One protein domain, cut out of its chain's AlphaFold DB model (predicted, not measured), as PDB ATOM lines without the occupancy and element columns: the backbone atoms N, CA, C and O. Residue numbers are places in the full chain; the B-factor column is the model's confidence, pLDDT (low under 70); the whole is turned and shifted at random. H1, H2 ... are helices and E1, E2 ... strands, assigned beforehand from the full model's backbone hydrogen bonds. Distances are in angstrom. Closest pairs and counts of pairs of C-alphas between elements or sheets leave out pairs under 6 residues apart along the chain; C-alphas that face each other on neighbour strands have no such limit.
ATOM      1  N   LEU A   6     -18.261 -31.566 -13.150       94.56
ATOM      2  CA  LEU A   6     -17.120 -32.069 -12.402       94.56
ATOM      3  C   LEU A   6     -16.783 -31.119 -11.258       94.56
ATOM      4  O   LEU A   6     -16.678 -29.908 -11.441       94.56
ATOM      5  N   GLN A   7     -16.570 -31.685 -10.079       92.88
ATOM      6  CA  GLN A   7     -16.120 -30.952  -8.909       92.88
ATOM      7  C   GLN A   7     -14.863 -31.627  -8.383       92.88
ATOM      8  O   GLN A   7     -14.857 -32.818  -8.081       92.88
ATOM      9  N   LEU A   8     -13.785 -30.858  -8.342       88.81
ATOM     10  CA  LEU A   8     -12.471 -31.294  -7.907       88.81
ATOM     11  C   LEU A   8     -12.185 -30.592  -6.593       88.81
ATOM     12  O   LEU A   8     -11.866 -29.407  -6.596       88.81
ATOM     13  N   GLU A   9     -12.339 -31.303  -5.482       86.44
ATOM     14  CA  GLU A   9     -12.175 -30.732  -4.149       86.44
ATOM     15  C   GLU A   9     -10.831 -31.090  -3.531       86.44
ATOM     16  O   GLU A   9     -10.479 -32.262  -3.429       86.44
ATOM     17  N   MET A  10     -10.105 -30.070  -3.067       82.06
ATOM     18  CA  MET A  10      -8.852 -30.212  -2.326       82.06
ATOM     19  C   MET A  10      -7.831 -31.143  -2.997       82.06
ATOM     20  O   MET A  10      -7.139 -31.915  -2.328       82.06
ATOM     21  N   MET A  11      -7.713 -31.060  -4.321       83.06
ATOM     22  CA  MET A  11      -6.792 -31.910  -5.068       83.06
ATOM     23  C   MET A  11      -5.338 -31.629  -4.646       83.06
ATOM     24  O   MET A  11      -4.929 -30.460  -4.567       83.06
ATOM     25  N   PRO A  12      -4.540 -32.673  -4.350       81.19
ATOM     26  CA  PRO A  12      -3.130 -32.504  -4.036       81.19
ATOM     27  C   PRO A  12      -2.343 -32.110  -5.289       81.19
ATOM     28  O   PRO A  12      -2.794 -32.294  -6.417       81.19
ATOM     29  N   VAL A  13      -1.126 -31.607  -5.092       82.25
ATOM     30  CA  VAL A  13      -0.163 -31.446  -6.190       82.25
ATOM     31  C   VAL A  13       0.270 -32.832  -6.670       82.25
ATOM     32  O   VAL A  13       0.573 -33.690  -5.842       82.25
ATOM     33  N   GLY A  14       0.345 -33.045  -7.986       79.88
ATOM     34  CA  GLY A  14       0.977 -34.235  -8.569       79.88
ATOM     35  C   GLY A  14       0.121 -35.097  -9.502       79.88
ATOM     36  O   GLY A  14       0.705 -35.620 -10.450       79.88
ATOM     37  N   PRO A  15      -1.203 -35.270  -9.304       83.31
ATOM     38  CA  PRO A  15      -2.023 -36.015 -10.254       83.31
ATOM     39  C   PRO A  15      -1.935 -35.416 -11.658       83.31
ATOM     40  O   PRO A  15      -1.977 -34.195 -11.822       83.31
ATOM     41  N   ASP A  16      -1.830 -36.276 -12.670       86.56
ATOM     42  CA  ASP A  16      -1.972 -35.843 -14.055       86.56
ATOM     43  C   ASP A  16      -3.441 -35.507 -14.332       86.56
ATOM     44  O   ASP A  16      -4.331 -36.347 -14.195       86.56
ATOM     45  N   MET A  17      -3.678 -34.254 -14.710       87.06
ATOM     46  CA  MET A  17      -5.001 -33.713 -15.004       87.06
ATOM     47  C   MET A  17      -5.252 -33.617 -16.514       87.06
ATOM     48  O   MET A  17      -6.343 -33.223 -16.918       87.06
ATOM     49  N   SER A  18      -4.279 -33.986 -17.358       90.69
ATOM     50  CA  SER A  18      -4.402 -33.945 -18.818       90.69
ATOM     51  C   SER A  18      -5.638 -34.672 -19.378       90.69
ATOM     52  O   SER A  18      -6.262 -34.107 -20.284       90.69
ATOM     53  N   PRO A  19      -6.116 -35.808 -18.811       92.06
ATOM     54  CA  PRO A  19      -7.314 -36.482 -19.322       92.06
ATOM     55  C   PRO A  19      -8.604 -35.661 -19.183       92.06
ATOM     56  O   PRO A  19      -9.590 -35.940 -19.862       92.06
ATOM     57  N   LEU A  20      -8.632 -34.626 -18.332       92.06
ATOM     58  CA  LEU A  20      -9.801 -33.751 -18.199       92.06
ATOM     59  C   LEU A  20     -10.128 -33.013 -19.504       92.06
ATOM     60  O   LEU A  20     -11.298 -32.726 -19.763       92.06
ATOM     61  N   ALA A  21      -9.128 -32.769 -20.357       92.75
ATOM     62  CA  ALA A  21      -9.313 -32.111 -21.647       92.75
ATOM     63  C   ALA A  21     -10.117 -32.977 -22.635       92.75
ATOM     64  O   ALA A  21     -10.689 -32.457 -23.594       92.75
ATOM     65  N   GLU A  22     -10.193 -34.289 -22.394       93.88
ATOM     66  CA  GLU A  22     -10.912 -35.252 -23.229       93.88
ATOM     67  C   GLU A  22     -12.406 -35.337 -22.886       93.88
ATOM     68  O   GLU A  22     -13.187 -35.919 -23.642       93.88
ATOM     69  N   LEU A  23     -12.842 -34.714 -21.784       94.75
ATOM     70  CA  LEU A  23     -14.236 -34.708 -21.337       94.75
ATOM     71  C   LEU A  23     -15.094 -33.757 -22.192       94.75
ATOM     72  O   LEU A  23     -15.586 -32.744 -21.711       94.75
ATOM     73  N   GLN A  24     -15.309 -34.078 -23.470       91.75
ATOM     74  CA  GLN A  24     -15.999 -33.208 -24.444       91.75
ATOM     75  C   GLN A  24     -17.435 -32.814 -24.054       91.75
ATOM     76  O   GLN A  24     -17.967 -31.821 -24.552       91.75
ATOM     77  N   GLY A  25     -18.078 -33.587 -23.176       94.62
ATOM     78  CA  GLY A  25     -19.397 -33.258 -22.641       94.62
ATOM     79  C   GLY A  25     -19.389 -32.347 -21.418       94.62
ATOM     80  O   GLY A  25     -20.461 -31.929 -20.994       94.62
ATOM     81  N   LEU A  26     -18.221 -32.032 -20.855       96.69
ATOM     82  CA  LEU A  26     -18.113 -31.236 -19.641       96.69
ATOM     83  C   LEU A  26     -18.572 -29.800 -19.909       96.69
ATOM     84  O   LEU A  26     -18.031 -29.101 -20.766       96.69
ATOM     85  N   ARG A  27     -19.579 -29.360 -19.154       97.44
ATOM     86  CA  ARG A  27     -20.163 -28.013 -19.219       97.44
ATOM     87  C   ARG A  27     -19.838 -27.189 -17.990       97.44
ATOM     88  O   ARG A  27     -19.734 -25.972 -18.092       97.44
ATOM     89  N   SER A  28     -19.669 -27.834 -16.844       97.75
ATOM     90  CA  SER A  28     -19.426 -27.156 -15.580       97.75
ATOM     91  C   SER A  28     -18.255 -27.792 -14.866       97.75
ATOM     92  O   SER A  28     -18.231 -29.009 -14.677       97.75
ATOM     93  N   VAL A  29     -17.329 -26.963 -14.394       95.25
ATOM     94  CA  VAL A  29     -16.240 -27.436 -13.548       95.25
ATOM     95  C   VAL A  29     -16.007 -26.511 -12.366       95.25
ATOM     96  O   VAL A  29     -15.968 -25.292 -12.510       95.25
ATOM     97  N   SER A  30     -15.845 -27.115 -11.195       93.19
ATOM     98  CA  SER A  30     -15.337 -26.445 -10.006       93.19
ATOM     99  C   SER A  30     -13.973 -27.019  -9.667       93.19
ATOM    100  O   SER A  30     -13.831 -28.234  -9.500       93.19
ATOM    101  N   VAL A  31     -12.968 -26.151  -9.617       88.75
ATOM    102  CA  VAL A  31     -11.578 -26.527  -9.381       88.75
ATOM    103  C   VAL A  31     -11.124 -25.941  -8.051       88.75
ATOM    104  O   VAL A  31     -11.050 -24.724  -7.882       88.75
ATOM    105  N   ASN A  32     -10.817 -26.844  -7.123       86.56
ATOM    106  CA  ASN A  32     -10.147 -26.603  -5.855       86.56
ATOM    107  C   ASN A  32      -8.933 -27.526  -5.778       86.56
ATOM    108  O   ASN A  32      -9.012 -28.665  -5.322       86.56
ATOM    109  N   SER A  33      -7.800 -27.042  -6.260       81.25
ATOM    110  CA  SER A  33      -6.538 -27.764  -6.255       81.25
ATOM    111  C   SER A  33      -5.435 -26.923  -5.647       81.25
ATOM    112  O   SER A  33      -5.422 -25.705  -5.780       81.25
ATOM    113  N   ARG A  34      -4.470 -27.599  -5.025       80.50
ATOM    114  CA  ARG A  34      -3.198 -26.998  -4.602       80.50
ATOM    115  C   ARG A  34      -2.183 -26.901  -5.739       80.50
ATOM    116  O   ARG A  34      -1.078 -26.407  -5.529       80.50
ATOM    117  N   GLN A  35      -2.514 -27.425  -6.917       80.94
ATOM    118  CA  GLN A  35      -1.661 -27.320  -8.087       80.94
ATOM    119  C   GLN A  35      -1.602 -25.870  -8.564       80.94
ATOM    120  O   GLN A  35      -2.620 -25.266  -8.878       80.94
ATOM    121  N   ALA A  36      -0.391 -25.323  -8.625       75.56
ATOM    122  CA  ALA A  36      -0.165 -24.003  -9.183       75.56
ATOM    123  C   ALA A  36      -0.182 -24.097 -10.713       75.56
ATOM    124  O   ALA A  36       0.761 -24.609 -11.320       75.56
ATOM    125  N   TRP A  37      -1.249 -23.601 -11.331       78.75
ATOM    126  CA  TRP A  37      -1.247 -23.285 -12.758       78.75
ATOM    127  C   TRP A  37      -0.709 -21.859 -12.932       78.75
ATOM    128  O   TRP A  37      -0.976 -20.987 -12.105       78.75
ATOM    129  N   GLY A  38       0.100 -21.610 -13.962       75.56
ATOM    130  CA  GLY A  38       0.607 -20.260 -14.221       75.56
ATOM    131  C   GLY A  38      -0.513 -19.337 -14.705       75.56
ATOM    132  O   GLY A  38      -0.657 -18.212 -14.226       75.56
ATOM    133  N   ALA A  39      -1.327 -19.852 -15.627       86.12
ATOM    134  CA  ALA A  39      -2.454 -19.165 -16.243       86.12
ATOM    135  C   ALA A  39      -3.616 -20.128 -16.552       86.12
ATOM    136  O   ALA A  39      -3.454 -21.350 -16.547       86.12
ATOM    137  N   LEU A  40      -4.789 -19.586 -16.898       89.31
ATOM    138  CA  LEU A  40      -5.968 -20.394 -17.248       89.31
ATOM    139  C   LEU A  40      -5.791 -21.246 -18.511       89.31
ATOM    140  O   LEU A  40      -6.386 -22.321 -18.623       89.31
ATOM    141  N   ARG A  41      -4.932 -20.821 -19.443       89.62
ATOM    142  CA  ARG A  41      -4.523 -21.638 -20.601       89.62
ATOM    143  C   ARG A  41      -3.901 -22.979 -20.204       89.62
ATOM    144  O   ARG A  41      -4.025 -23.932 -20.967       89.62
ATOM    145  N   ASP A  42      -3.283 -23.057 -19.026       88.94
ATOM    146  CA  ASP A  42      -2.591 -24.256 -18.548       88.94
ATOM    147  C   ASP A  42      -3.545 -25.241 -17.859       88.94
ATOM    148  O   ASP A  42      -3.164 -26.383 -17.598       88.94
ATOM    149  N   LEU A  43      -4.791 -24.836 -17.566       89.81
ATOM    150  CA  LEU A  43      -5.785 -25.779 -17.068       89.81
ATOM    151  C   LEU A  43      -6.181 -26.753 -18.190       89.81
ATOM    152  O   LEU A  43      -6.609 -26.319 -19.267       89.81
ATOM    153  N   PRO A  44      -6.108 -28.074 -17.955       91.56
ATOM    154  CA  PRO A  44      -6.443 -29.086 -18.952       91.56
ATOM    155  C   PRO A  44      -7.960 -29.289 -19.038       91.56
ATOM    156  O   PRO A  44      -8.472 -30.378 -18.834       91.56
ATOM    157  N   LEU A  45      -8.711 -28.223 -19.303       93.81
ATOM    158  CA  LEU A  45     -10.168 -28.255 -19.407       93.81
ATOM    159  C   LEU A  45     -10.612 -28.129 -20.873       93.81
ATOM    160  O   LEU A  45      -9.959 -27.431 -21.656       93.81
ATOM    161  N   PRO A  46     -11.725 -28.761 -21.272       94.44
ATOM    162  CA  PRO A  46     -12.242 -28.652 -22.632       94.44
ATOM    163  C   PRO A  46     -12.745 -27.228 -22.916       94.44
ATOM    164  O   PRO A  46     -13.092 -26.478 -22.005       94.44
ATOM    165  N   SER A  47     -12.803 -26.836 -24.190       93.50
ATOM    166  CA  SER A  47     -13.266 -25.500 -24.614       93.50
ATOM    167  C   SER A  47     -14.786 -25.305 -24.503       93.50
ATOM    168  O   SER A  47     -15.265 -24.176 -24.518       93.50
ATOM    169  N   GLY A  48     -15.555 -26.390 -24.360       94.69
ATOM    170  CA  GLY A  48     -17.021 -26.387 -24.328       94.69
ATOM    171  C   GLY A  48     -17.673 -26.004 -22.992       94.69
ATOM    172  O   GLY A  48     -18.864 -26.288 -22.821       94.69
ATOM    173  N   LEU A  49     -16.920 -25.415 -22.056       97.12
ATOM    174  CA  LEU A  49     -17.421 -25.024 -20.736       97.12
ATOM    175  C   LEU A  49     -18.420 -23.863 -20.809       97.12
ATOM    176  O   LEU A  49     -18.264 -22.918 -21.577       97.12
ATOM    177  N   GLN A  50     -19.421 -23.944 -19.940       97.88
ATOM    178  CA  GLN A  50     -20.464 -22.946 -19.706       97.88
ATOM    179  C   GLN A  50     -20.395 -22.355 -18.295       97.88
ATOM    180  O   GLN A  50     -20.857 -21.232 -18.093       97.88
ATOM    181  N   ALA A  51     -19.823 -23.088 -17.336       98.00
ATOM    182  CA  ALA A  51     -19.618 -22.636 -15.968       98.00
ATOM    183  C   ALA A  51     -18.231 -23.037 -15.448       98.00
ATOM    184  O   ALA A  51     -17.815 -24.194 -15.580       98.00
ATOM    185  N   LEU A  52     -17.534 -22.080 -14.840       95.69
ATOM    186  CA  LEU A  52     -16.223 -22.280 -14.236       95.69
ATOM    187  C   LEU A  52     -16.205 -21.673 -12.836       95.69
ATOM    188  O   LEU A  52     -16.472 -20.486 -12.666       95.69
ATOM    189  N   THR A  53     -15.837 -22.485 -11.853       93.38
ATOM    190  CA  THR A  53     -15.572 -22.038 -10.487       93.38
ATOM    191  C   THR A  53     -14.107 -22.277 -10.165       93.38
ATOM    192  O   THR A  53     -13.634 -23.415 -10.199       93.38
ATOM    193  N   LEU A  54     -13.398 -21.202  -9.840       88.38
ATOM    194  CA  LEU A  54     -12.032 -21.232  -9.332       88.38
ATOM    195  C   LEU A  54     -12.087 -20.807  -7.868       88.38
ATOM    196  O   LEU A  54     -12.467 -19.677  -7.569       88.38
ATOM    197  N   VAL A  55     -11.747 -21.717  -6.959       82.38
ATOM    198  CA  VAL A  55     -11.751 -21.414  -5.518       82.38
ATOM    199  C   VAL A  55     -10.347 -21.003  -5.031       82.38
ATOM    200  O   VAL A  55      -9.382 -21.180  -5.783       82.38
ATOM    201  N   PRO A  56     -10.178 -20.519  -3.782       73.19
ATOM    202  CA  PRO A  56      -8.957 -19.827  -3.348       73.19
ATOM    203  C   PRO A  56      -7.641 -20.561  -3.608       73.19
ATOM    204  O   PRO A  56      -6.689 -19.976  -4.113       73.19
ATOM    205  N   SER A  57      -7.609 -21.873  -3.371       71.81
ATOM    206  CA  SER A  57      -6.430 -22.714  -3.621       71.81
ATOM    207  C   SER A  57      -5.966 -22.698  -5.086       71.81
ATOM    208  O   SER A  57      -4.769 -22.758  -5.360       71.81
ATOM    209  N   THR A  58      -6.911 -22.568  -6.021       65.69
ATOM    210  CA  THR A  58      -6.735 -22.594  -7.486       65.69
ATOM    211  C   THR A  58      -6.443 -21.204  -8.045       65.69
ATOM    212  O   THR A  58      -5.681 -21.064  -9.003       65.69
ATOM    213  N   LEU A  59      -6.971 -20.158  -7.403       63.72
ATOM    214  CA  LEU A  59      -6.636 -18.755  -7.677       63.72
ATOM    215  C   LEU A  59      -5.257 -18.326  -7.143       63.72
ATOM    216  O   LEU A  59      -4.880 -17.159  -7.205       63.72
ATOM    217  N   SER A  60      -4.432 -19.291  -6.728       58.97
ATOM    218  CA  SER A  60      -2.974 -19.135  -6.754       58.97
ATOM    219  C   SER A  60      -2.425 -18.921  -8.181       58.97
ATOM    220  O   SER A  60      -1.297 -18.446  -8.330       58.97
ATOM    221  N   THR A  61      -3.235 -19.194  -9.218       60.44
ATOM    222  CA  THR A  61      -3.066 -18.664 -10.582       60.44
ATOM    223  C   THR A  61      -3.063 -17.135 -10.561       60.44
ATOM    224  O   THR A  61      -4.073 -16.485 -10.307       60.44
ATOM    225  N   SER A  62      -1.919 -16.526 -10.859       63.66
ATOM    226  CA  SER A  62      -1.788 -15.063 -10.877       63.66
ATOM    227  C   SER A  62      -2.396 -14.401 -12.121       63.66
ATOM    228  O   SER A  62      -2.326 -13.182 -12.236       63.66
ATOM    229  N   SER A  63      -2.930 -15.178 -13.077       83.31
ATOM    230  CA  SER A  63      -3.376 -14.674 -14.382       83.31
ATOM    231  C   SER A  63      -4.619 -15.386 -14.927       83.31
ATOM    232  O   SER A  63      -4.694 -16.617 -14.938       83.31
ATOM    233  N   LEU A  64      -5.549 -14.602 -15.480       89.62
ATOM    234  CA  LEU A  64      -6.691 -15.066 -16.275       89.62
ATOM    235  C   LEU A  64      -6.340 -15.269 -17.766       89.62
ATOM    236  O   LEU A  64      -7.233 -15.403 -18.599       89.62
ATOM    237  N   ASP A  65      -5.056 -15.283 -18.147       91.31
ATOM    238  CA  ASP A  65      -4.641 -15.524 -19.537       91.31
ATOM    239  C   ASP A  65      -5.175 -16.854 -20.082       91.31
ATOM    240  O   ASP A  65      -4.930 -17.919 -19.509       91.31
ATOM    241  N   GLY A  66      -5.812 -16.811 -21.253       93.00
ATOM    242  CA  GLY A  66      -6.409 -17.982 -21.890       93.00
ATOM    243  C   GLY A  66      -7.886 -18.186 -21.569       93.00
ATOM    244  O   GLY A  66      -8.451 -19.164 -22.048       93.00
ATOM    245  N   ILE A  67      -8.519 -17.305 -20.784       94.44
ATOM    246  CA  ILE A  67      -9.953 -17.388 -20.475       94.44
ATOM    247  C   ILE A  67     -10.834 -17.353 -21.735       94.44
ATOM    248  O   ILE A  67     -11.883 -17.992 -21.778       94.44
ATOM    249  N   GLU A  68     -10.370 -16.692 -22.800       95.19
ATOM    250  CA  GLU A  68     -11.035 -16.577 -24.100       95.19
ATOM    251  C   GLU A  68     -11.264 -17.925 -24.808       95.19
ATOM    252  O   GLU A  68     -12.067 -18.015 -25.736       95.19
ATOM    253  N   ARG A  69     -10.602 -18.999 -24.355       95.38
ATOM    254  CA  ARG A  69     -10.805 -20.363 -24.870       95.38
ATOM    255  C   ARG A  69     -12.186 -20.945 -24.554       95.38
ATOM    256  O   ARG A  69     -12.527 -21.992 -25.107       95.38
ATOM    257  N   TRP A  70     -12.943 -20.314 -23.654       96.31
ATOM    258  CA  TRP A  70     -14.306 -20.697 -23.278       96.31
ATOM    259  C   TRP A  70     -15.312 -19.643 -23.756       96.31
ATOM    260  O   TRP A  70     -15.923 -18.955 -22.941       96.31
ATOM    261  N   PRO A  71     -15.523 -19.498 -25.078       95.31
ATOM    262  CA  PRO A  71     -16.405 -18.462 -25.619       95.31
ATOM    263  C   PRO A  71     -17.873 -18.636 -25.194       95.31
ATOM    264  O   PRO A  71     -18.629 -17.673 -25.222       95.31
ATOM    265  N   GLY A  72     -18.273 -19.849 -24.796       96.62
ATOM    266  CA  GLY A  72     -19.614 -20.161 -24.292       96.62
ATOM    267  C   GLY A  72     -19.769 -20.048 -22.774       96.62
ATOM    268  O   GLY A  72     -20.777 -20.522 -22.246       96.62
ATOM    269  N   LEU A  73     -18.786 -19.490 -22.055       98.12
ATOM    270  CA  LEU A  73     -18.855 -19.359 -20.604       98.12
ATOM    271  C   LEU A  73     -19.941 -18.349 -20.217       98.12
ATOM    272  O   LEU A  73     -19.838 -17.166 -20.519       98.12
ATOM    273  N   THR A  74     -20.967 -18.827 -19.519       98.25
ATOM    274  CA  THR A  74     -22.109 -18.023 -19.055       98.25
ATOM    275  C   THR A  74     -22.017 -17.668 -17.578       98.25
ATOM    276  O   THR A  74     -22.569 -16.647 -17.163       98.25
ATOM    277  N   LYS A  75     -21.291 -18.486 -16.800       98.25
ATOM    278  CA  LYS A  75     -21.089 -18.315 -15.359       98.25
ATOM    279  C   LYS A  75     -19.618 -18.422 -14.988       98.25
ATOM    280  O   LYS A  75     -18.950 -19.387 -15.367       98.25
ATOM    281  N   LEU A  76     -19.142 -17.472 -14.195       96.12
ATOM    282  CA  LEU A  76     -17.788 -17.483 -13.660       96.12
ATOM    283  C   LEU A  76     -17.813 -17.133 -12.176       96.12
ATOM    284  O   LEU A  76     -18.324 -16.081 -11.802       96.12
ATOM    285  N   HIS A  77     -17.213 -17.991 -11.360       93.56
ATOM    286  CA  HIS A  77     -16.955 -17.721  -9.954       93.56
ATOM    287  C   HIS A  77     -15.448 -17.672  -9.714       93.56
ATOM    288  O   HIS A  77     -14.731 -18.642  -9.974       93.56
ATOM    289  N   LEU A  78     -14.984 -16.521  -9.231       89.50
ATOM    290  CA  LEU A  78     -13.612 -16.251  -8.830       89.50
ATOM    291  C   LEU A  78     -13.570 -16.000  -7.322       89.50
ATOM    292  O   LEU A  78     -13.970 -14.930  -6.867       89.50
ATOM    293  N   ALA A  79     -13.066 -16.971  -6.562       85.62
ATOM    294  CA  ALA A  79     -12.830 -16.817  -5.133       85.62
ATOM    295  C   ALA A  79     -11.334 -16.860  -4.811       85.62
ATOM    296  O   ALA A  79     -10.685 -17.876  -5.044       85.62
ATOM    297  N   ALA A  80     -10.787 -15.784  -4.252       79.06
ATOM    298  CA  ALA A  80      -9.381 -15.668  -3.885       79.06
ATOM    299  C   ALA A  80      -9.243 -15.240  -2.416       79.06
ATOM    300  O   ALA A  80      -9.896 -14.296  -1.963       79.06
ATOM    301  N   ASP A  81      -8.393 -15.936  -1.661       75.56
ATOM    302  CA  ASP A  81      -8.096 -15.593  -0.270       75.56
ATOM    303  C   ASP A  81      -7.025 -14.493  -0.170       75.56
ATOM    304  O   ASP A  81      -6.521 -13.979  -1.172       75.56
ATOM    305  N   THR A  82      -6.683 -14.094   1.055       68.44
ATOM    306  CA  THR A  82      -5.689 -13.041   1.312       68.44
ATOM    307  C   THR A  82      -4.269 -13.429   0.911       68.44
ATOM    308  O   THR A  82      -3.439 -12.546   0.714       68.44
ATOM    309  N   ASP A  83      -3.997 -14.728   0.800       67.25
ATOM    310  CA  ASP A  83      -2.681 -15.272   0.459       67.25
ATOM    311  C   ASP A  83      -2.558 -15.563  -1.049       67.25
ATOM    312  O   ASP A  83      -1.482 -15.921  -1.546       67.25
ATOM    313  N   SER A  84      -3.652 -15.389  -1.796       67.50
ATOM    314  CA  SER A  84      -3.695 -15.545  -3.240       67.50
ATOM    315  C   SER A  84      -2.831 -14.495  -3.944       67.50
ATOM    316  O   SER A  84      -2.720 -13.338  -3.542       67.50
ATOM    317  N   ARG A  85      -2.202 -14.900  -5.051       69.31
ATOM    318  CA  ARG A  85      -1.397 -14.012  -5.912       69.31
ATOM    319  C   ARG A  85      -2.236 -13.338  -6.996       69.31
ATOM    320  O   ARG A  85      -1.681 -12.840  -7.975       69.31
ATOM    321  N   PHE A  86      -3.558 -13.386  -6.862       73.88
ATOM    322  CA  PHE A  86      -4.467 -12.855  -7.858       73.88
ATOM    323  C   PHE A  86      -4.343 -11.331  -7.923       73.88
ATOM    324  O   PHE A  86      -4.449 -10.639  -6.911       73.88
ATOM    325  N   VAL A  87      -4.117 -10.805  -9.125       78.44
ATOM    326  CA  VAL A  87      -4.043  -9.362  -9.365       78.44
ATOM    327  C   VAL A  87      -5.402  -8.900  -9.894       78.44
ATOM    328  O   VAL A  87      -5.773  -9.326 -10.985       78.44
ATOM    329  N   PRO A  88      -6.142  -8.018  -9.196       77.62
ATOM    330  CA  PRO A  88      -7.480  -7.591  -9.624       77.62
ATOM    331  C   PRO A  88      -7.556  -7.046 -11.059       77.62
ATOM    332  O   PRO A  88      -8.534  -7.314 -11.753       77.62
ATOM    333  N   ASP A  89      -6.501  -6.377 -11.543       82.62
ATOM    334  CA  ASP A  89      -6.399  -5.866 -12.922       82.62
ATOM    335  C   ASP A  89      -6.586  -6.962 -13.994       82.62
ATOM    336  O   ASP A  89      -6.943  -6.662 -15.135       82.62
ATOM    337  N   GLU A  90      -6.384  -8.238 -13.654       87.06
ATOM    338  CA  GLU A  90      -6.625  -9.376 -14.544       87.06
ATOM    339  C   GLU A  90      -8.092  -9.518 -14.950       87.06
ATOM    340  O   GLU A  90      -8.382  -9.983 -16.057       87.06
ATOM    341  N   LEU A  91      -9.026  -9.043 -14.120       88.50
ATOM    342  CA  LEU A  91     -10.460  -9.075 -14.407       88.50
ATOM    343  C   LEU A  91     -10.839  -8.277 -15.663       88.50
ATOM    344  O   LEU A  91     -11.886  -8.518 -16.260       88.50
ATOM    345  N   ARG A  92      -9.971  -7.383 -16.156       89.88
ATOM    346  CA  ARG A  92     -10.181  -6.726 -17.455       89.88
ATOM    347  C   ARG A  92     -10.300  -7.719 -18.616       89.88
ATOM    348  O   ARG A  92     -10.886  -7.380 -19.636       89.88
ATOM    349  N   LYS A  93      -9.760  -8.937 -18.481       92.44
ATOM    350  CA  LYS A  93      -9.827  -9.996 -19.504       92.44
ATOM    351  C   LYS A  93     -11.237 -10.573 -19.666       92.44
ATOM    352  O   LYS A  93     -11.527 -11.165 -20.700       92.44
ATOM    353  N   LEU A  94     -12.142 -10.327 -18.712       93.88
ATOM    354  CA  LEU A  94     -13.544 -10.755 -18.793       93.88
ATOM    355  C   LEU A  94     -14.303 -10.127 -19.976       93.88
ATOM    356  O   LEU A  94     -15.325 -10.668 -20.388       93.88
ATOM    357  N   VAL A  95     -13.792  -9.044 -20.580       93.94
ATOM    358  CA  VAL A  95     -14.353  -8.462 -21.817       93.94
ATOM    359  C   VAL A  95     -14.349  -9.429 -23.002       93.94
ATOM    360  O   VAL A  95     -15.130  -9.247 -23.931       93.94
ATOM    361  N   ALA A  96     -13.481 -10.446 -22.979       94.25
ATOM    362  CA  ALA A  96     -13.420 -11.473 -24.013       94.25
ATOM    363  C   ALA A  96     -14.571 -12.494 -23.913       94.25
ATOM    364  O   ALA A  96     -14.810 -13.242 -24.858       94.25
ATOM    365  N   LEU A  97     -15.283 -12.542 -22.781       96.50
ATOM    366  CA  LEU A  97     -16.368 -13.489 -22.538       96.50
ATOM    367  C   LEU A  97     -17.725 -12.839 -22.817       96.50
ATOM    368  O   LEU A  97     -18.397 -12.344 -21.913       96.50
ATOM    369  N   HIS A  98     -18.126 -12.833 -24.085       95.12
ATOM    370  CA  HIS A  98     -19.345 -12.148 -24.528       95.12
ATOM    371  C   HIS A  98     -20.646 -12.782 -24.010       95.12
ATOM    372  O   HIS A  98     -21.631 -12.072 -23.831       95.12
ATOM    373  N   GLU A  99     -20.637 -14.086 -23.724       97.12
ATOM    374  CA  GLU A  99     -21.797 -14.830 -23.204       97.12
ATOM    375  C   GLU A  99     -21.887 -14.822 -21.666       97.12
ATOM    376  O   GLU A  99     -22.875 -15.298 -21.093       97.12
ATOM    377  N   LEU A 100     -20.868 -14.282 -20.982       97.81
ATOM    378  CA  LEU A 100     -20.815 -14.249 -19.525       97.81
ATOM    379  C   LEU A 100     -21.925 -13.338 -19.006       97.81
ATOM    380  O   LEU A 100     -21.926 -12.143 -19.275       97.81
ATOM    381  N   ASN A 101     -22.863 -13.891 -18.247       97.25
ATOM    382  CA  ASN A 101     -23.991 -13.134 -17.705       97.25
ATOM    383  C   ASN A 101     -24.057 -13.183 -16.176       97.25
ATOM    384  O   ASN A 101     -24.661 -12.294 -15.570       97.25
ATOM    385  N   GLU A 102     -23.410 -14.170 -15.560       97.56
ATOM    386  CA  GLU A 102     -23.336 -14.350 -14.116       97.56
ATOM    387  C   GLU A 102     -21.876 -14.335 -13.668       97.56
ATOM    388  O   GLU A 102     -21.061 -15.149 -14.112       97.56
ATOM    389  N   LEU A 103     -21.559 -13.388 -12.792       95.44
ATOM    390  CA  LEU A 103     -20.229 -13.193 -12.241       95.44
ATOM    391  C   LEU A 103     -20.305 -13.217 -10.718       95.44
ATOM    392  O   LEU A 103     -21.055 -12.452 -10.113       95.44
ATOM    393  N   ASP A 104     -19.521 -14.097 -10.116       93.44
ATOM    394  CA  ASP A 104     -19.335 -14.194  -8.675       93.44
ATOM    395  C   ASP A 104     -17.877 -13.862  -8.342       93.44
ATOM    396  O   ASP A 104     -16.947 -14.479  -8.871       93.44
ATOM    397  N   ILE A 105     -17.685 -12.828  -7.525       89.00
ATOM    398  CA  ILE A 105     -16.383 -12.321  -7.099       89.00
ATOM    399  C   ILE A 105     -16.332 -12.385  -5.575       89.00
ATOM    400  O   ILE A 105     -16.953 -11.569  -4.891       89.00
ATOM    401  N   ASP A 106     -15.526 -13.304  -5.054       86.88
ATOM    402  CA  ASP A 106     -15.181 -13.402  -3.638       86.88
ATOM    403  C   ASP A 106     -13.678 -13.167  -3.470       86.88
ATOM    404  O   ASP A 106     -12.870 -14.091  -3.472       86.88
ATOM    405  N   LEU A 107     -13.276 -11.899  -3.395       76.31
ATOM    406  CA  LEU A 107     -11.870 -11.533  -3.254       76.31
ATOM    407  C   LEU A 107     -11.643 -10.967  -1.855       76.31
ATOM    408  O   LEU A 107     -12.116  -9.883  -1.523       76.31
ATOM    409  N   ALA A 108     -10.852 -11.663  -1.042       68.62
ATOM    410  CA  ALA A 108     -10.637 -11.316   0.363       68.62
ATOM    411  C   ALA A 108      -9.897  -9.979   0.604       68.62
ATOM    412  O   ALA A 108      -9.644  -9.625   1.752       68.62
ATOM    413  N   GLN A 109      -9.496  -9.250  -0.442       67.00
ATOM    414  CA  GLN A 109      -8.726  -8.000  -0.353       67.00
ATOM    415  C   GLN A 109      -9.345  -6.833  -1.129       67.00
ATOM    416  O   GLN A 109      -8.665  -5.834  -1.349       67.00
ATOM    417  N   ILE A 110     -10.613  -6.921  -1.541       71.00
ATOM    418  CA  ILE A 110     -11.246  -5.801  -2.245       71.00
ATOM    419  C   ILE A 110     -11.959  -4.904  -1.242       71.00
ATOM    420  O   ILE A 110     -12.903  -5.314  -0.569       71.00
ATOM    421  N   SER A 111     -11.486  -3.665  -1.135       68.75
ATOM    422  CA  SER A 111     -12.097  -2.628  -0.302       68.75
ATOM    423  C   SER A 111     -13.033  -1.718  -1.080       68.75
ATOM    424  O   SER A 111     -13.919  -1.103  -0.480       68.75
ATOM    425  N   ARG A 112     -12.872  -1.637  -2.405       70.75
ATOM    426  CA  ARG A 112     -13.735  -0.876  -3.318       70.75
ATOM    427  C   ARG A 112     -13.812  -1.555  -4.678       70.75
ATOM    428  O   ARG A 112     -12.863  -2.207  -5.099       70.75
ATOM    429  N   LEU A 113     -14.906  -1.339  -5.404       71.50
ATOM    430  CA  LEU A 113     -15.051  -1.848  -6.772       71.50
ATOM    431  C   LEU A 113     -14.044  -1.217  -7.738       71.50
ATOM    432  O   LEU A 113     -13.503  -1.924  -8.583       71.50
ATOM    433  N   ALA A 114     -13.711   0.065  -7.567       75.75
ATOM    434  CA  ALA A 114     -12.675   0.743  -8.341       75.75
ATOM    435  C   ALA A 114     -11.298   0.056  -8.276       75.75
ATOM    436  O   ALA A 114     -10.498   0.205  -9.201       75.75
ATOM    437  N   GLU A 115     -11.007  -0.713  -7.220       78.50
ATOM    438  CA  GLU A 115      -9.757  -1.479  -7.103       78.50
ATOM    439  C   GLU A 115      -9.689  -2.633  -8.108       78.50
ATOM    440  O   GLU A 115      -8.595  -3.055  -8.469       78.50
ATOM    441  N   LEU A 116     -10.837  -3.097  -8.613       78.19
ATOM    442  CA  LEU A 116     -10.907  -4.124  -9.652       78.19
ATOM    443  C   LEU A 116     -10.535  -3.591 -11.041       78.19
ATOM    444  O   LEU A 116     -10.303  -4.384 -11.949       78.19
ATOM    445  N   ARG A 117     -10.533  -2.259 -11.228       81.56
ATOM    446  CA  ARG A 117     -10.268  -1.576 -12.510       81.56
ATOM    447  C   ARG A 117     -11.002  -2.202 -13.701       81.56
ATOM    448  O   ARG A 117     -10.462  -2.312 -14.805       81.56
ATOM    449  N   LEU A 118     -12.237  -2.628 -13.460       86.56
ATOM    450  CA  LEU A 118     -13.052  -3.287 -14.463       86.56
ATOM    451  C   LEU A 118     -13.453  -2.290 -15.560       86.56
ATOM    452  O   LEU A 118     -13.949  -1.207 -15.243       86.56
ATOM    453  N   PRO A 119     -13.280  -2.637 -16.847       90.25
ATOM    454  CA  PRO A 119     -13.962  -1.917 -17.915       90.25
ATOM    455  C   PRO A 119     -15.479  -2.157 -17.812       90.25
ATOM    456  O   PRO A 119     -15.902  -3.083 -17.117       90.25
ATOM    457  N   PRO A 120     -16.316  -1.391 -18.531       92.31
ATOM    458  CA  PRO A 120     -17.732  -1.712 -18.642       92.31
ATOM    459  C   PRO A 120     -17.942  -3.142 -19.167       92.31
ATOM    460  O   PRO A 120     -17.430  -3.510 -20.225       92.31
ATOM    461  N   LEU A 121     -18.717  -3.933 -18.429       94.25
ATOM    462  CA  LEU A 121     -19.111  -5.309 -18.724       94.25
ATOM    463  C   LEU A 121     -20.637  -5.371 -18.933       94.25
ATOM    464  O   LEU A 121     -21.372  -5.860 -18.067       94.25
ATOM    465  N   PRO A 122     -21.156  -4.864 -20.070       93.88
ATOM    466  CA  PRO A 122     -22.594  -4.789 -20.335       93.88
ATOM    467  C   PRO A 122     -23.276  -6.157 -20.463       93.88
ATOM    468  O   PRO A 122     -24.502  -6.227 -20.417       93.88
ATOM    469  N   GLN A 123     -22.517  -7.235 -20.644       95.12
ATOM    470  CA  GLN A 123     -23.040  -8.597 -20.715       95.12
ATOM    471  C   GLN A 123     -23.481  -9.147 -19.346       95.12
ATOM    472  O   GLN A 123     -24.379  -9.989 -19.286       95.12
ATOM    473  N   ILE A 124     -22.917  -8.638 -18.242       95.50
ATOM    474  CA  ILE A 124     -23.222  -9.121 -16.891       95.50
ATOM    475  C   ILE A 124     -24.607  -8.646 -16.452       95.50
ATOM    476  O   ILE A 124     -24.901  -7.451 -16.402       95.50
ATOM    477  N   GLN A 125     -25.448  -9.606 -16.075       94.88
ATOM    478  CA  GLN A 125     -26.797  -9.374 -15.565       94.88
ATOM    479  C   GLN A 125     -26.945  -9.800 -14.105       94.88
ATOM    480  O   GLN A 125     -27.816  -9.279 -13.413       94.88
ATOM    481  N   SER A 126     -26.113 -10.716 -13.618       94.69
ATOM    482  CA  SER A 126     -26.113 -11.159 -12.228       94.69
ATOM    483  C   SER A 126     -24.719 -11.015 -11.638       94.69
ATOM    484  O   SER A 126     -23.762 -11.562 -12.180       94.69
ATOM    485  N   LEU A 127     -24.622 -10.281 -10.532       92.75
ATOM    486  CA  LEU A 127     -23.382 -10.074  -9.794       92.75
ATOM    487  C   LEU A 127     -23.555 -10.548  -8.354       92.75
ATOM    488  O   LEU A 127     -24.408 -10.032  -7.622       92.75
ATOM    489  N   HIS A 128     -22.709 -11.488  -7.948       91.69
ATOM    490  CA  HIS A 128     -22.417 -11.745  -6.547       91.69
ATOM    491  C   HIS A 128     -21.058 -11.132  -6.207       91.69
ATOM    492  O   HIS A 128     -20.094 -11.279  -6.954       91.69
ATOM    493  N   LEU A 129     -21.001 -10.387  -5.109       87.62
ATOM    494  CA  LEU A 129     -19.806  -9.675  -4.681       87.62
ATOM    495  C   LEU A 129     -19.600  -9.878  -3.187       87.62
ATOM    496  O   LEU A 129     -20.451  -9.469  -2.398       87.62
ATOM    497  N   ARG A 130     -18.446 -10.403  -2.785       86.19
ATOM    498  CA  ARG A 130     -17.951 -10.256  -1.417       86.19
ATOM    499  C   ARG A 130     -16.828  -9.229  -1.381       86.19
ATOM    500  O   ARG A 130     -15.871  -9.333  -2.139       86.19
ATOM    501  N   ALA A 131     -16.956  -8.239  -0.502       80.94
ATOM    502  CA  ALA A 131     -15.954  -7.195  -0.317       80.94
ATOM    503  C   ALA A 131     -15.691  -6.927   1.167       80.94
ATOM    504  O   ALA A 131     -16.610  -6.942   1.988       80.94
ATOM    505  N   GLU A 132     -14.438  -6.624   1.499       80.31
ATOM    506  CA  GLU A 132     -14.021  -6.262   2.850       80.31
ATOM    507  C   GLU A 132     -13.764  -4.758   2.941       80.31
ATOM    508  O   GLU A 132     -12.821  -4.233   2.353       80.31
ATOM    509  N   VAL A 133     -14.556  -4.046   3.738       76.19
ATOM    510  CA  VAL A 133     -14.504  -2.582   3.809       76.19
ATOM    511  C   VAL A 133     -13.980  -2.105   5.155       76.19
ATOM    512  O   VAL A 133     -14.410  -2.541   6.224       76.19
ATOM    513  N   ARG A 134     -13.058  -1.138   5.122       74.88
ATOM    514  CA  ARG A 134     -12.498  -0.542   6.347       74.88
ATOM    515  C   ARG A 134     -13.308   0.626   6.895       74.88
ATOM    516  O   ARG A 134     -13.259   0.884   8.093       74.88
ATOM    517  N   SER A 135     -13.990   1.380   6.037       68.31
ATOM    518  CA  SER A 135     -14.665   2.612   6.470       68.31
ATOM    519  C   SER A 135     -15.823   3.044   5.583       68.31
ATOM    520  O   SER A 135     -16.853   3.451   6.117       68.31
ATOM    521  N   ARG A 136     -15.683   2.961   4.254       76.81
ATOM    522  CA  ARG A 136     -16.716   3.405   3.315       76.81
ATOM    523  C   ARG A 136     -16.887   2.456   2.139       76.81
ATOM    524  O   ARG A 136     -15.889   2.022   1.571       76.81
ATOM    525  N   ILE A 137     -18.142   2.245   1.748       74.88
ATOM    526  CA  ILE A 137     -18.527   1.637   0.473       74.88
ATOM    527  C   ILE A 137     -19.454   2.567  -0.309       74.88
ATOM    528  O   ILE A 137     -20.336   3.208   0.267       74.88
ATOM    529  N   ASP A 138     -19.220   2.641  -1.616       77.12
ATOM    530  CA  ASP A 138     -20.002   3.415  -2.573       77.12
ATOM    531  C   ASP A 138     -20.399   2.499  -3.733       77.12
ATOM    532  O   ASP A 138     -19.550   1.824  -4.314       77.12
ATOM    533  N   PHE A 139     -21.695   2.432  -4.031       77.62
ATOM    534  CA  PHE A 139     -22.228   1.560  -5.077       77.62
ATOM    535  C   PHE A 139     -22.466   2.285  -6.410       77.62
ATOM    536  O   PHE A 139     -22.967   1.664  -7.345       77.62
ATOM    537  N   SER A 140     -22.135   3.576  -6.525       79.06
ATOM    538  CA  SER A 140     -22.283   4.331  -7.784       79.06
ATOM    539  C   SER A 140     -21.466   3.730  -8.930       79.06
ATOM    540  O   SER A 140     -21.968   3.614 -10.046       79.06
ATOM    541  N   GLU A 141     -20.275   3.223  -8.621       80.25
ATOM    542  CA  GLU A 141     -19.360   2.568  -9.564       80.25
ATOM    543  C   GLU A 141     -19.953   1.295 -10.200       80.25
ATOM    544  O   GLU A 141     -19.611   0.948 -11.331       80.25
ATOM    545  N   LEU A 142     -20.890   0.607  -9.525       82.31
ATOM    546  CA  LEU A 142     -21.528  -0.595 -10.083       82.31
ATOM    547  C   LEU A 142     -22.264  -0.306 -11.386       82.31
ATOM    548  O   LEU A 142     -22.323  -1.175 -12.248       82.31
ATOM    549  N   LEU A 143     -22.849   0.883 -11.519       81.00
ATOM    550  CA  LEU A 143     -23.634   1.246 -12.694       81.00
ATOM    551  C   LEU A 143     -22.767   1.569 -13.905       81.00
ATOM    552  O   LEU A 143     -23.201   1.373 -15.037       81.00
ATOM    553  N   GLU A 144     -21.548   2.042 -13.662       86.62
ATOM    554  CA  GLU A 144     -20.569   2.310 -14.712       86.62
ATOM    555  C   GLU A 144     -19.986   1.001 -15.253       86.62
ATOM    556  O   GLU A 144     -19.845   0.828 -16.464       86.62
ATOM    557  N   VAL A 145     -19.699   0.054 -14.353       89.62
ATOM    558  CA  VAL A 145     -19.122  -1.244 -14.713       89.62
ATOM    559  C   VAL A 145     -20.185  -2.217 -15.227       89.62
ATOM    560  O   VAL A 145     -19.950  -2.911 -16.210       89.62
ATOM    561  N   PHE A 146     -21.368  -2.271 -14.618       91.81
ATOM    562  CA  PHE A 146     -22.417  -3.251 -14.922       91.81
ATOM    563  C   PHE A 146     -23.733  -2.555 -15.310       91.81
ATOM    564  O   PHE A 146     -24.726  -2.620 -14.579       91.81
ATOM    565  N   PRO A 147     -23.789  -1.890 -16.477       90.31
ATOM    566  CA  PRO A 147     -24.929  -1.051 -16.849       90.31
ATOM    567  C   PRO A 147     -26.242  -1.832 -17.046       90.31
ATOM    568  O   PRO A 147     -27.319  -1.254 -16.929       90.31
ATOM    569  N   ASN A 148     -26.174  -3.141 -17.312       92.50
ATOM    570  CA  ASN A 148     -27.337  -4.011 -17.538       92.50
ATOM    571  C   ASN A 148     -27.649  -4.934 -16.347       92.50
ATOM    572  O   ASN A 148     -28.354  -5.936 -16.506       92.50
ATOM    573  N   LEU A 149     -27.132  -4.617 -15.157       90.56
ATOM    574  CA  LEU A 149     -27.264  -5.467 -13.979       90.56
ATOM    575  C   LEU A 149     -28.732  -5.647 -13.563       90.56
ATOM    576  O   LEU A 149     -29.442  -4.687 -13.266       90.56
ATOM    577  N   ARG A 150     -29.179  -6.904 -13.505       89.50
ATOM    578  CA  ARG A 150     -30.540  -7.321 -13.131       89.50
ATOM    579  C   ARG A 150     -30.635  -7.873 -11.716       89.50
ATOM    580  O   ARG A 150     -31.696  -7.765 -11.094       89.50
ATOM    581  N   THR A 151     -29.549  -8.458 -11.228       89.94
ATOM    582  CA  THR A 151     -29.461  -9.066  -9.904       89.94
ATOM    583  C   THR A 151     -28.144  -8.670  -9.262       89.94
ATOM    584  O   THR A 151     -27.083  -8.875  -9.844       89.94
ATOM    585  N   LEU A 152     -28.219  -8.123  -8.053       87.56
ATOM    586  CA  LEU A 152     -27.062  -7.824  -7.219       87.56
ATOM    587  C   LEU A 152     -27.215  -8.524  -5.873       87.56
ATOM    588  O   LEU A 152     -28.209  -8.330  -5.173       87.56
ATOM    589  N   SER A 153     -26.202  -9.289  -5.491       88.00
ATOM    590  CA  SER A 153     -26.024  -9.794  -4.135       88.00
ATOM    591  C   SER A 153     -24.653  -9.356  -3.643       88.00
ATOM    592  O   SER A 153     -23.650  -9.815  -4.173       88.00
ATOM    593  N   ALA A 154     -24.598  -8.485  -2.640       85.50
ATOM    594  CA  ALA A 154     -23.336  -8.046  -2.058       85.50
ATOM    595  C   ALA A 154     -23.232  -8.464  -0.587       85.50
ATOM    596  O   ALA A 154     -24.098  -8.124   0.221       85.50
ATOM    597  N   GLN A 155     -22.163  -9.168  -0.228       85.81
ATOM    598  CA  GLN A 155     -21.756  -9.396   1.152       85.81
ATOM    599  C   GLN A 155     -20.587  -8.472   1.484       85.81
ATOM    600  O   GLN A 155     -19.512  -8.568   0.902       85.81
ATOM    601  N   ILE A 156     -20.806  -7.567   2.427       81.38
ATOM    602  CA  ILE A 156     -19.837  -6.557   2.820       81.38
ATOM    603  C   ILE A 156     -19.418  -6.824   4.259       81.38
ATOM    604  O   ILE A 156     -20.207  -6.638   5.192       81.38
ATOM    605  N   ASP A 157     -18.167  -7.230   4.419       81.56
ATOM    606  CA  ASP A 157     -17.577  -7.530   5.714       81.56
ATOM    607  C   ASP A 157     -16.780  -6.316   6.208       81.56
ATOM    608  O   ASP A 157     -15.895  -5.791   5.535       81.56
ATOM    609  N   HIS A 158     -17.113  -5.823   7.397       76.38
ATOM    610  CA  HIS A 158     -16.468  -4.672   8.014       76.38
ATOM    611  C   HIS A 158     -15.494  -5.123   9.107       76.38
ATOM    612  O   HIS A 158     -15.909  -5.529  10.199       76.38
ATOM    613  N   ARG A 159     -14.188  -5.018   8.831       71.69
ATOM    614  CA  ARG A 159     -13.109  -5.443   9.750       71.69
ATOM    615  C   ARG A 159     -12.545  -4.341  10.653       71.69
ATOM    616  O   ARG A 159     -11.608  -4.579  11.413       71.69
ATOM    617  N   SER A 160     -13.103  -3.132  10.608       68.69
ATOM    618  CA  SER A 160     -12.640  -2.013  11.439       68.69
ATOM    619  C   SER A 160     -13.485  -1.818  12.704       68.69
ATOM    620  O   SER A 160     -14.644  -2.217  12.789       68.69
ATOM    621  N   PHE A 161     -12.909  -1.131  13.691       60.50
ATOM    622  CA  PHE A 161     -13.614  -0.634  14.879       60.50
ATOM    623  C   PHE A 161     -14.295   0.724  14.648       60.50
ATOM    624  O   PHE A 161     -14.895   1.290  15.561       60.50
ATOM    625  N   THR A 162     -14.173   1.284  13.446       66.81
ATOM    626  CA  THR A 162     -14.722   2.599  13.101       66.81
ATOM    627  C   THR A 162     -16.180   2.522  12.641       66.81
ATOM    628  O   THR A 162     -16.768   1.455  12.509       66.81
ATOM    629  N   THR A 163     -16.805   3.678  12.421       69.56
ATOM    630  CA  THR A 163     -18.140   3.768  11.806       69.56
ATOM    631  C   THR A 163     -18.059   3.321  10.344       69.56
ATOM    632  O   THR A 163     -17.210   3.826   9.612       69.56
ATOM    633  N   LEU A 164     -18.955   2.420   9.931       71.56
ATOM    634  CA  LEU A 164     -19.171   2.075   8.526       71.56
ATOM    635  C   LEU A 164     -20.109   3.109   7.891       71.56
ATOM    636  O   LEU A 164     -21.265   3.255   8.310       71.56
ATOM    637  N   ASP A 165     -19.608   3.806   6.876       72.50
ATOM    638  CA  ASP A 165     -20.394   4.685   6.017       72.50
ATOM    639  C   ASP A 165     -20.743   3.953   4.715       72.50
ATOM    640  O   ASP A 165     -19.871   3.647   3.904       72.50
ATOM    641  N   ALA A 166     -22.017   3.615   4.534       72.94
ATOM    642  CA  ALA A 166     -22.489   2.920   3.346       72.94
ATOM    643  C   ALA A 166     -23.435   3.834   2.569       72.94
ATOM    644  O   ALA A 166     -24.563   4.106   3.007       72.94
ATOM    645  N   ASP A 167     -22.985   4.285   1.400       73.88
ATOM    646  CA  ASP A 167     -23.853   4.980   0.461       73.88
ATOM    647  C   ASP A 167     -24.516   3.970  -0.474       73.88
ATOM    648  O   ASP A 167     -23.928   3.484  -1.437       73.88
ATOM    649  N   VAL A 168     -25.768   3.645  -0.157       74.19
ATOM    650  CA  VAL A 168     -26.614   2.742  -0.947       74.19
ATOM    651  C   VAL A 168     -27.542   3.501  -1.892       74.19
ATOM    652  O   VAL A 168     -28.352   2.880  -2.580       74.19
ATOM    653  N   SER A 169     -27.472   4.835  -1.935       74.31
ATOM    654  CA  SER A 169     -28.397   5.654  -2.725       74.31
ATOM    655  C   SER A 169     -28.305   5.339  -4.221       74.31
ATOM    656  O   SER A 169     -29.334   5.268  -4.896       74.31
ATOM    657  N   ALA A 170     -27.099   5.025  -4.704       73.00
ATOM    658  CA  ALA A 170     -26.839   4.584  -6.070       73.00
ATOM    659  C   ALA A 170     -27.590   3.300  -6.460       73.00
ATOM    660  O   ALA A 170     -27.967   3.132  -7.618       73.00
ATOM    661  N   LEU A 171     -27.898   2.420  -5.503       72.06
ATOM    662  CA  LEU A 171     -28.610   1.167  -5.777       72.06
ATOM    663  C   LEU A 171     -30.035   1.384  -6.269       72.06
ATOM    664  O   LEU A 171     -30.602   0.516  -6.923       72.06
ATOM    665  N   ARG A 172     -30.611   2.562  -6.004       69.44
ATOM    666  CA  ARG A 172     -31.915   2.960  -6.550       69.44
ATOM    667  C   ARG A 172     -31.888   3.098  -8.069       69.44
ATOM    668  O   ARG A 172     -32.927   2.929  -8.705       69.44
ATOM    669  N   ALA A 173     -30.733   3.462  -8.621       70.81
ATOM    670  CA  ALA A 173     -30.521   3.608 -10.051       70.81
ATOM    671  C   ALA A 173     -30.075   2.295 -10.709       70.81
ATOM    672  O   ALA A 173     -30.138   2.201 -11.932       70.81
ATOM    673  N   VAL A 174     -29.695   1.276  -9.923       69.94
ATOM    674  CA  VAL A 174     -29.413  -0.057 -10.460       69.94
ATOM    675  C   VAL A 174     -30.686  -0.577 -11.132       69.94
ATOM    676  O   VAL A 174     -31.720  -0.682 -10.465       69.94
ATOM    677  N   PRO A 175     -30.649  -0.923 -12.434       64.50
ATOM    678  CA  PRO A 175     -31.805  -1.451 -13.161       64.50
ATOM    679  C   PRO A 175     -32.195  -2.871 -12.709       64.50
ATOM    680  O   PRO A 175     -32.959  -3.564 -13.382       64.50
ATOM    681  N   ALA A 176     -31.702  -3.298 -11.547       63.41
ATOM    682  CA  ALA A 176     -31.899  -4.610 -10.992       63.41
ATOM    683  C   ALA A 176     -33.336  -4.837 -10.527       63.41
ATOM    684  O   ALA A 176     -33.959  -4.018  -9.850       63.41
ATOM    685  N   SER A 177     -33.827  -6.024 -10.857       69.94
ATOM    686  CA  SER A 177     -35.046  -6.609 -10.304       69.94
ATOM    687  C   SER A 177     -34.877  -7.004  -8.831       69.94
ATOM    688  O   SER A 177     -35.832  -6.956  -8.053       69.94
ATOM    689  N   SER A 178     -33.651  -7.345  -8.422       74.56
ATOM    690  CA  SER A 178     -33.334  -7.782  -7.064       74.56
ATOM    691  C   SER A 178     -31.970  -7.263  -6.630       74.56
ATOM    692  O   SER A 178     -30.962  -7.545  -7.274       74.56
ATOM    693  N   VAL A 179     -31.936  -6.541  -5.512       78.06
ATOM    694  CA  VAL A 179     -30.701  -6.124  -4.844       78.06
ATOM    695  C   VAL A 179     -30.752  -6.588  -3.395       78.06
ATOM    696  O   VAL A 179     -31.650  -6.215  -2.638       78.06
ATOM    697  N   THR A 180     -29.774  -7.398  -3.005       77.69
ATOM    698  CA  THR A 180     -29.591  -7.861  -1.630       77.69
ATOM    699  C   THR A 180     -28.222  -7.429  -1.141       77.69
ATOM    700  O   THR A 180     -27.218  -7.707  -1.791       77.69
ATOM    701  N   ILE A 181     -28.176  -6.755   0.006       76.94
ATOM    702  CA  ILE A 181     -26.920  -6.426   0.677       76.94
ATOM    703  C   ILE A 181     -26.934  -6.997   2.077       76.94
ATOM    704  O   ILE A 181     -27.819  -6.681   2.876       76.94
ATOM    705  N   HIS A 182     -25.905  -7.772   2.380       77.56
ATOM    706  CA  HIS A 182     -25.584  -8.231   3.715       77.56
ATOM    707  C   HIS A 182     -24.390  -7.434   4.228       77.56
ATOM    708  O   HIS A 182     -23.318  -7.467   3.637       77.56
ATOM    709  N   LEU A 183     -24.586  -6.699   5.318       75.06
ATOM    710  CA  LEU A 183     -23.523  -6.013   6.040       75.06
ATOM    711  C   LEU A 183     -23.233  -6.811   7.312       75.06
ATOM    712  O   LEU A 183     -24.137  -6.997   8.138       75.06
ATOM    713  N   ALA A 184     -21.994  -7.262   7.472       72.00
ATOM    714  CA  ALA A 184     -21.531  -7.982   8.652       72.00
ATOM    715  C   ALA A 184     -20.271  -7.324   9.230       72.00
ATOM    716  O   ALA A 184     -19.531  -6.645   8.523       72.00
ATOM    717  N   GLY A 185     -20.017  -7.511  10.525       68.06
ATOM    718  CA  GLY A 185     -18.774  -7.074  11.164       68.06
ATOM    719  C   GLY A 185     -18.294  -8.066  12.219       68.06
ATOM    720  O   GLY A 185     -19.102  -8.669  12.924       68.06
ATOM    721  N   GLU A 186     -16.971  -8.229  12.325       57.94
ATOM    722  CA  GLU A 186     -16.336  -9.263  13.166       57.94
ATOM    723  C   GLU A 186     -16.372  -8.959  14.675       57.94
ATOM    724  O   GLU A 186     -16.133  -9.849  15.490       57.94
ATOM    725  N   LYS A 187     -16.649  -7.711  15.071       58.34
ATOM    726  CA  LYS A 187     -16.645  -7.264  16.476       58.34
ATOM    727  C   LYS A 187     -17.833  -6.356  16.766       58.34
ATOM    728  O   LYS A 187     -18.313  -5.668  15.859       58.34
ATOM    729  N   GLU A 188     -18.269  -6.314  18.033       49.22
ATOM    730  CA  GLU A 188     -19.283  -5.347  18.460       49.22
ATOM    731  C   GLU A 188     -18.774  -3.958  18.094       49.22
ATOM    732  O   GLU A 188     -17.646  -3.579  18.426       49.22
ATOM    733  N   LEU A 189     -19.599  -3.209  17.365       48.69
ATOM    734  CA  LEU A 189     -19.346  -1.802  17.109       48.69
ATOM    735  C   LEU A 189     -19.129  -1.124  18.476       48.69
ATOM    736  O   LEU A 189     -20.013  -1.239  19.329       48.69
ATOM    737  N   PRO A 190     -17.986  -0.444  18.718       43.81
ATOM    738  CA  PRO A 190     -17.767   0.275  19.967       43.81
ATOM    739  C   PRO A 190     -18.967   1.165  20.302       43.81
ATOM    740  O   PRO A 190     -19.590   1.719  19.394       43.81
ATOM    741  N   SER A 191     -19.296   1.328  21.585       38.97
ATOM    742  CA  SER A 191     -20.401   2.203  22.007       38.97
ATOM    743  C   SER A 191     -20.286   3.583  21.341       38.97
ATOM    744  O   SER A 191     -19.323   4.310  21.571       38.97
ATOM    745  N   GLY A 192     -21.255   3.926  20.483       36.53
ATOM    746  CA  GLY A 192     -21.269   5.164  19.690       36.53
ATOM    747  C   GLY A 192     -20.993   4.998  18.187       36.53
ATOM    748  O   GLY A 192     -21.296   5.916  17.418       36.53
ATOM    749  N   SER A 193     -20.500   3.840  17.749       34.81
ATOM    750  CA  SER A 193     -20.351   3.494  16.335       34.81
ATOM    751  C   SER A 193     -21.718   3.328  15.661       34.81
ATOM    752  O   SER A 193     -22.662   2.778  16.229       34.81
ATOM    753  N   LYS A 194     -21.849   3.854  14.438       50.38
ATOM    754  CA  LYS A 194     -23.111   3.881  13.682       50.38
ATOM    755  C   LYS A 194     -22.903   3.226  12.321       50.38
ATOM    756  O   LYS A 194     -21.890   3.466  11.683       50.38
ATOM    757  N   VAL A 195     -23.877   2.454  11.849       51.53
ATOM    758  CA  VAL A 195     -23.984   2.143  10.416       51.53
ATOM    759  C   VAL A 195     -24.858   3.227   9.811       51.53
ATOM    760  O   VAL A 195     -26.078   3.236  10.023       51.53
ATOM    761  N   LYS A 196     -24.232   4.183   9.126       55.09
ATOM    762  CA  LYS A 196     -24.968   5.214   8.394       55.09
ATOM    763  C   LYS A 196     -25.265   4.668   7.010       55.09
ATOM    764  O   LYS A 196     -24.369   4.523   6.192       55.09
ATOM    765  N   ILE A 197     -26.530   4.331   6.800       55.38
ATOM    766  CA  ILE A 197     -27.056   4.010   5.481       55.38
ATOM    767  C   ILE A 197     -27.672   5.299   4.968       55.38
ATOM    768  O   ILE A 197     -28.696   5.751   5.490       55.38
ATOM    769  N   HIS A 198     -27.013   5.924   4.002       50.88
ATOM    770  CA  HIS A 198     -27.561   7.099   3.349       50.88
ATOM    771  C   HIS A 198     -28.649   6.636   2.376       50.88
ATOM    772  O   HIS A 198     -28.371   6.207   1.262       50.88
ATOM    773  N   ASP A 199     -29.904   6.685   2.830       50.75
ATOM    774  CA  ASP A 199     -31.070   6.450   1.984       50.75
ATOM    775  C   ASP A 199     -32.118   7.550   2.194       50.75
ATOM    776  O   ASP A 199     -32.790   7.597   3.224       50.75
ATOM    777  N   GLN A 200     -32.266   8.465   1.229       45.78
ATOM    778  CA  GLN A 200     -33.054   9.697   1.405       45.78
ATOM    779  C   GLN A 200     -34.579   9.484   1.562       45.78
ATOM    780  O   GLN A 200     -35.313  10.461   1.702       45.78
ATOM    781  N   ARG A 201     -35.081   8.236   1.591       43.22
ATOM    782  CA  ARG A 201     -36.474   7.904   1.970       43.22
ATOM    783  C   ARG A 201     -36.654   6.607   2.783       43.22
ATOM    784  O   ARG A 201     -37.792   6.157   2.907       43.22
ATOM    785  N   ALA A 202     -35.613   6.002   3.360       37.47
ATOM    786  CA  ALA A 202     -35.841   4.872   4.270       37.47
ATOM    787  C   ALA A 202     -36.449   5.371   5.595       37.47
ATOM    788  O   ALA A 202     -35.940   6.343   6.167       37.47
ATOM    789  N   PRO A 203     -37.485   4.713   6.150       32.00
ATOM    790  CA  PRO A 203     -37.832   4.931   7.545       32.00
ATOM    791  C   PRO A 203     -36.598   4.616   8.401       32.00
ATOM    792  O   PRO A 203     -35.923   3.604   8.201       32.00
ATOM    793  N   ARG A 204     -36.276   5.508   9.345       34.31
ATOM    794  CA  ARG A 204     -35.201   5.306  10.325       34.31
ATOM    795  C   ARG A 204     -35.532   4.073  11.173       34.31
ATOM    796  O   ARG A 204     -36.202   4.203  12.190       34.31
ATOM    797  N   VAL A 205     -35.083   2.886  10.772       36.97
ATOM    798  CA  VAL A 205     -35.163   1.694  11.626       36.97
ATOM    799  C   VAL A 205     -34.050   1.804  12.676       36.97
ATOM    800  O   VAL A 205     -32.876   1.881  12.288       36.97
ATOM    801  N   PRO A 206     -34.372   1.865  13.983       30.48
ATOM    802  CA  PRO A 206     -33.367   1.916  15.037       30.48
ATOM    803  C   PRO A 206     -32.516   0.647  15.036       30.48
ATOM    804  O   PRO A 206     -33.011  -0.451  14.792       30.48
ATOM    805  N   HIS A 225     -19.832 -16.023  16.555       37.53
ATOM    806  CA  HIS A 225     -18.949 -15.457  17.574       37.53
ATOM    807  C   HIS A 225     -19.722 -14.463  18.465       37.53
ATOM    808  O   HIS A 225     -20.511 -13.667  17.941       37.53
ATOM    809  N   PRO A 226     -19.500 -14.459  19.795       35.72
ATOM    810  CA  PRO A 226     -20.089 -13.457  20.676       35.72
ATOM    811  C   PRO A 226     -19.623 -12.063  20.231       35.72
ATOM    812  O   PRO A 226     -18.427 -11.782  20.255       35.72
ATOM    813  N   GLY A 227     -20.559 -11.217  19.794       46.72
ATOM    814  CA  GLY A 227     -20.293  -9.832  19.394       46.72
ATOM    815  C   GLY A 227     -20.383  -9.516  17.896       46.72
ATOM    816  O   GLY A 227     -20.235  -8.359  17.514       46.72
ATOM    817  N   ALA A 228     -20.667 -10.496  17.039       47.62
ATOM    818  CA  ALA A 228     -20.964 -10.218  15.635       47.62
ATOM    819  C   ALA A 228     -22.316  -9.492  15.486       47.62
ATOM    820  O   ALA A 228     -23.292  -9.809  16.171       47.62
ATOM    821  N   TRP A 229     -22.393  -8.537  14.558       62.09
ATOM    822  CA  TRP A 229     -23.643  -7.874  14.174       62.09
ATOM    823  C   TRP A 229     -23.933  -8.110  12.693       62.09
ATOM    824  O   TRP A 229     -23.024  -8.295  11.886       62.09
ATOM    825  N   PHE A 230     -25.219  -8.105  12.339       49.66
ATOM    826  CA  PHE A 230     -25.689  -8.398  10.989       49.66
ATOM    827  C   PHE A 230     -26.821  -7.450  10.605       49.66
ATOM    828  O   PHE A 230     -27.758  -7.244  11.381       49.66
ATOM    829  N   ARG A 231     -26.756  -6.878   9.401       61.41
ATOM    830  CA  ARG A 231     -27.835  -6.056   8.846       61.41
ATOM    831  C   ARG A 231     -28.031  -6.390   7.378       61.41
ATOM    832  O   ARG A 231     -27.096  -6.306   6.594       61.41
ATOM    833  N   SER A 232     -29.260  -6.737   7.012       54.44
ATOM    834  CA  SER A 232     -29.632  -6.951   5.613       54.44
ATOM    835  C   SER A 232     -30.463  -5.783   5.102       54.44
ATOM    836  O   SER A 232     -31.383  -5.327   5.782       54.44
ATOM    837  N   VAL A 233     -30.135  -5.306   3.906       60.66
ATOM    838  CA  VAL A 233     -30.956  -4.365   3.144       60.66
ATOM    839  C   VAL A 233     -31.437  -5.108   1.909       60.66
ATOM    840  O   VAL A 233     -30.634  -5.508   1.069       60.66
ATOM    841  N   LEU A 234     -32.749  -5.322   1.827       54.22
ATOM    842  CA  LEU A 234     -33.388  -5.933   0.669       54.22
ATOM    843  C   LEU A 234     -34.107  -4.846  -0.122       54.22
ATOM    844  O   LEU A 234     -34.973  -4.155   0.416       54.22
ATOM    845  N   TYR A 235     -33.773  -4.731  -1.400       52.22
ATOM    846  CA  TYR A 235     -34.495  -3.899  -2.345       52.22
ATOM    847  C   TYR A 235     -35.048  -4.799  -3.447       52.22
ATOM    848  O   TYR A 235     -34.305  -5.422  -4.206       52.22
ATOM    849  N   ARG A 236     -36.376  -4.902  -3.507       45.25
ATOM    850  CA  ARG A 236     -37.087  -5.682  -4.521       45.25
ATOM    851  C   ARG A 236     -37.963  -4.726  -5.309       45.25
ATOM    852  O   ARG A 236     -38.830  -4.078  -4.722       45.25
ATOM    853  N   ARG A 237     -37.725  -4.614  -6.615       41.75
ATOM    854  CA  ARG A 237     -38.653  -3.917  -7.507       41.75
ATOM    855  C   ARG A 237     -39.673  -4.945  -7.989       41.75
ATOM    856  O   ARG A 237     -39.295  -5.927  -8.619       41.75
TER     857      ARG A 237
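What this domain is: This is residues 6 to 206 and 225 to 237 of the 238 residues of an uncharacterized protein of Streptomyces jeddahensis (UniProt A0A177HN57). The chain is wound in stacked turns as a curved solenoid: one long, curled sheet of nine strands lines the inside of the curve, and loops with the short helices H2 to H5 lie on its outside. A small second sheet, E7, E9 and E11, also lies on the outer side, toward the E12 end. The printed part has 214 residues with five named helices and twelve named strands, in the order E1 H1 E2 E3 E4 H2 E5 H3 E6 E7 H4 E8 E9 H5 E10 E11 E12; the class is mixed, with 98 residues in named elements, under half. The large sheet runs E1 E2 E3 E4 E5 E6 E8 E10 E12 and is mixed, the small one is parallel; the whole is compact, radius of gyration of the C-alphas 18.7 A, spanning 58 by 36 by 25 A.

How they stand to each other: Edge strand E1, residues 6 to 11, is parallel to E2, residues 28 to 33, with N 8 and O 30 2.9 A apart. H1, residues 18 to 22, is not on the sheet. Parallel neighbours follow: E3, residues 51 to 54 (N 31 to O 53, 2.9 A); E4, residues 75 to 80 (N 54 to O 77, 2.9 A); E5, residues 102 to 107 (N 78 to O 104, 2.9 A); E6, residues 126 to 133 (N 105 to O 128, 2.9 A); E8, residues 151 to 158 (N 129 to O 153, 2.9 A); and E10, residues 178 to 185 (N 154 to O 180, 2.9 A). Edge strand E12, residues 229 to 236, is antiparallel to E10, with N 181 and O 233 3.0 A apart. H2, residues 88 to 96, only grazes this sheet with residues 88 to 94, and touches H3, residues 113 to 116, the closest C-alphas being Pro 88 and Leu 116, 4.9 A. E1, H1, E2, then E4, H2, E5, then E5, H3, E6 are strand-helix-strand units, parallel neighbour strands with a helix between, each crossover right-handed. H3 only just touches H4, residues 141 to 145, with 3 pairs of C-alphas within 8 A, closest Leu 113 and Glu 141, 6.8 A. E7, residues 136 to 138, E9, residues 164 to 167, and E11, residues 195 to 198, are parallel; N 137 to O 165 is 3.1 A and N 166 to O 196 3.0 A. H5, residues 169 to 172, is near H4 and only grazes both sheets. H4 has its O i to N i+4 pair within hydrogen-bond range, H1 0 of 1 and H2 0 of 5, against 2 of 2 and 6 of 6 O i to N i+3 pairs; H3 and H5 are too short.

Where its parts are: E1 begins at C-alpha 6 (-17.120, -32.069, -12.402), and E12 ends at C-alpha 236 (-37.087, -5.682, -4.521). E10 is 23.3 A long, E12 23.1 A, E8 22.6 A, E6 21.6 A and H2 16.0 A.

The domain as a whole: The C-alphas of Glu 22 and Gly 192, 59.9 A apart, are the two farthest apart. Residues 207 to 224 are not printed, and C-alphas 206 and 225 are 22.7 A apart across that cut. The links E2 to E3 and E3 to E4 are long. Mean pLDDT of the printed part is 77.9; 57 residues are under 70, among them 185 to 206 and 225 to 237.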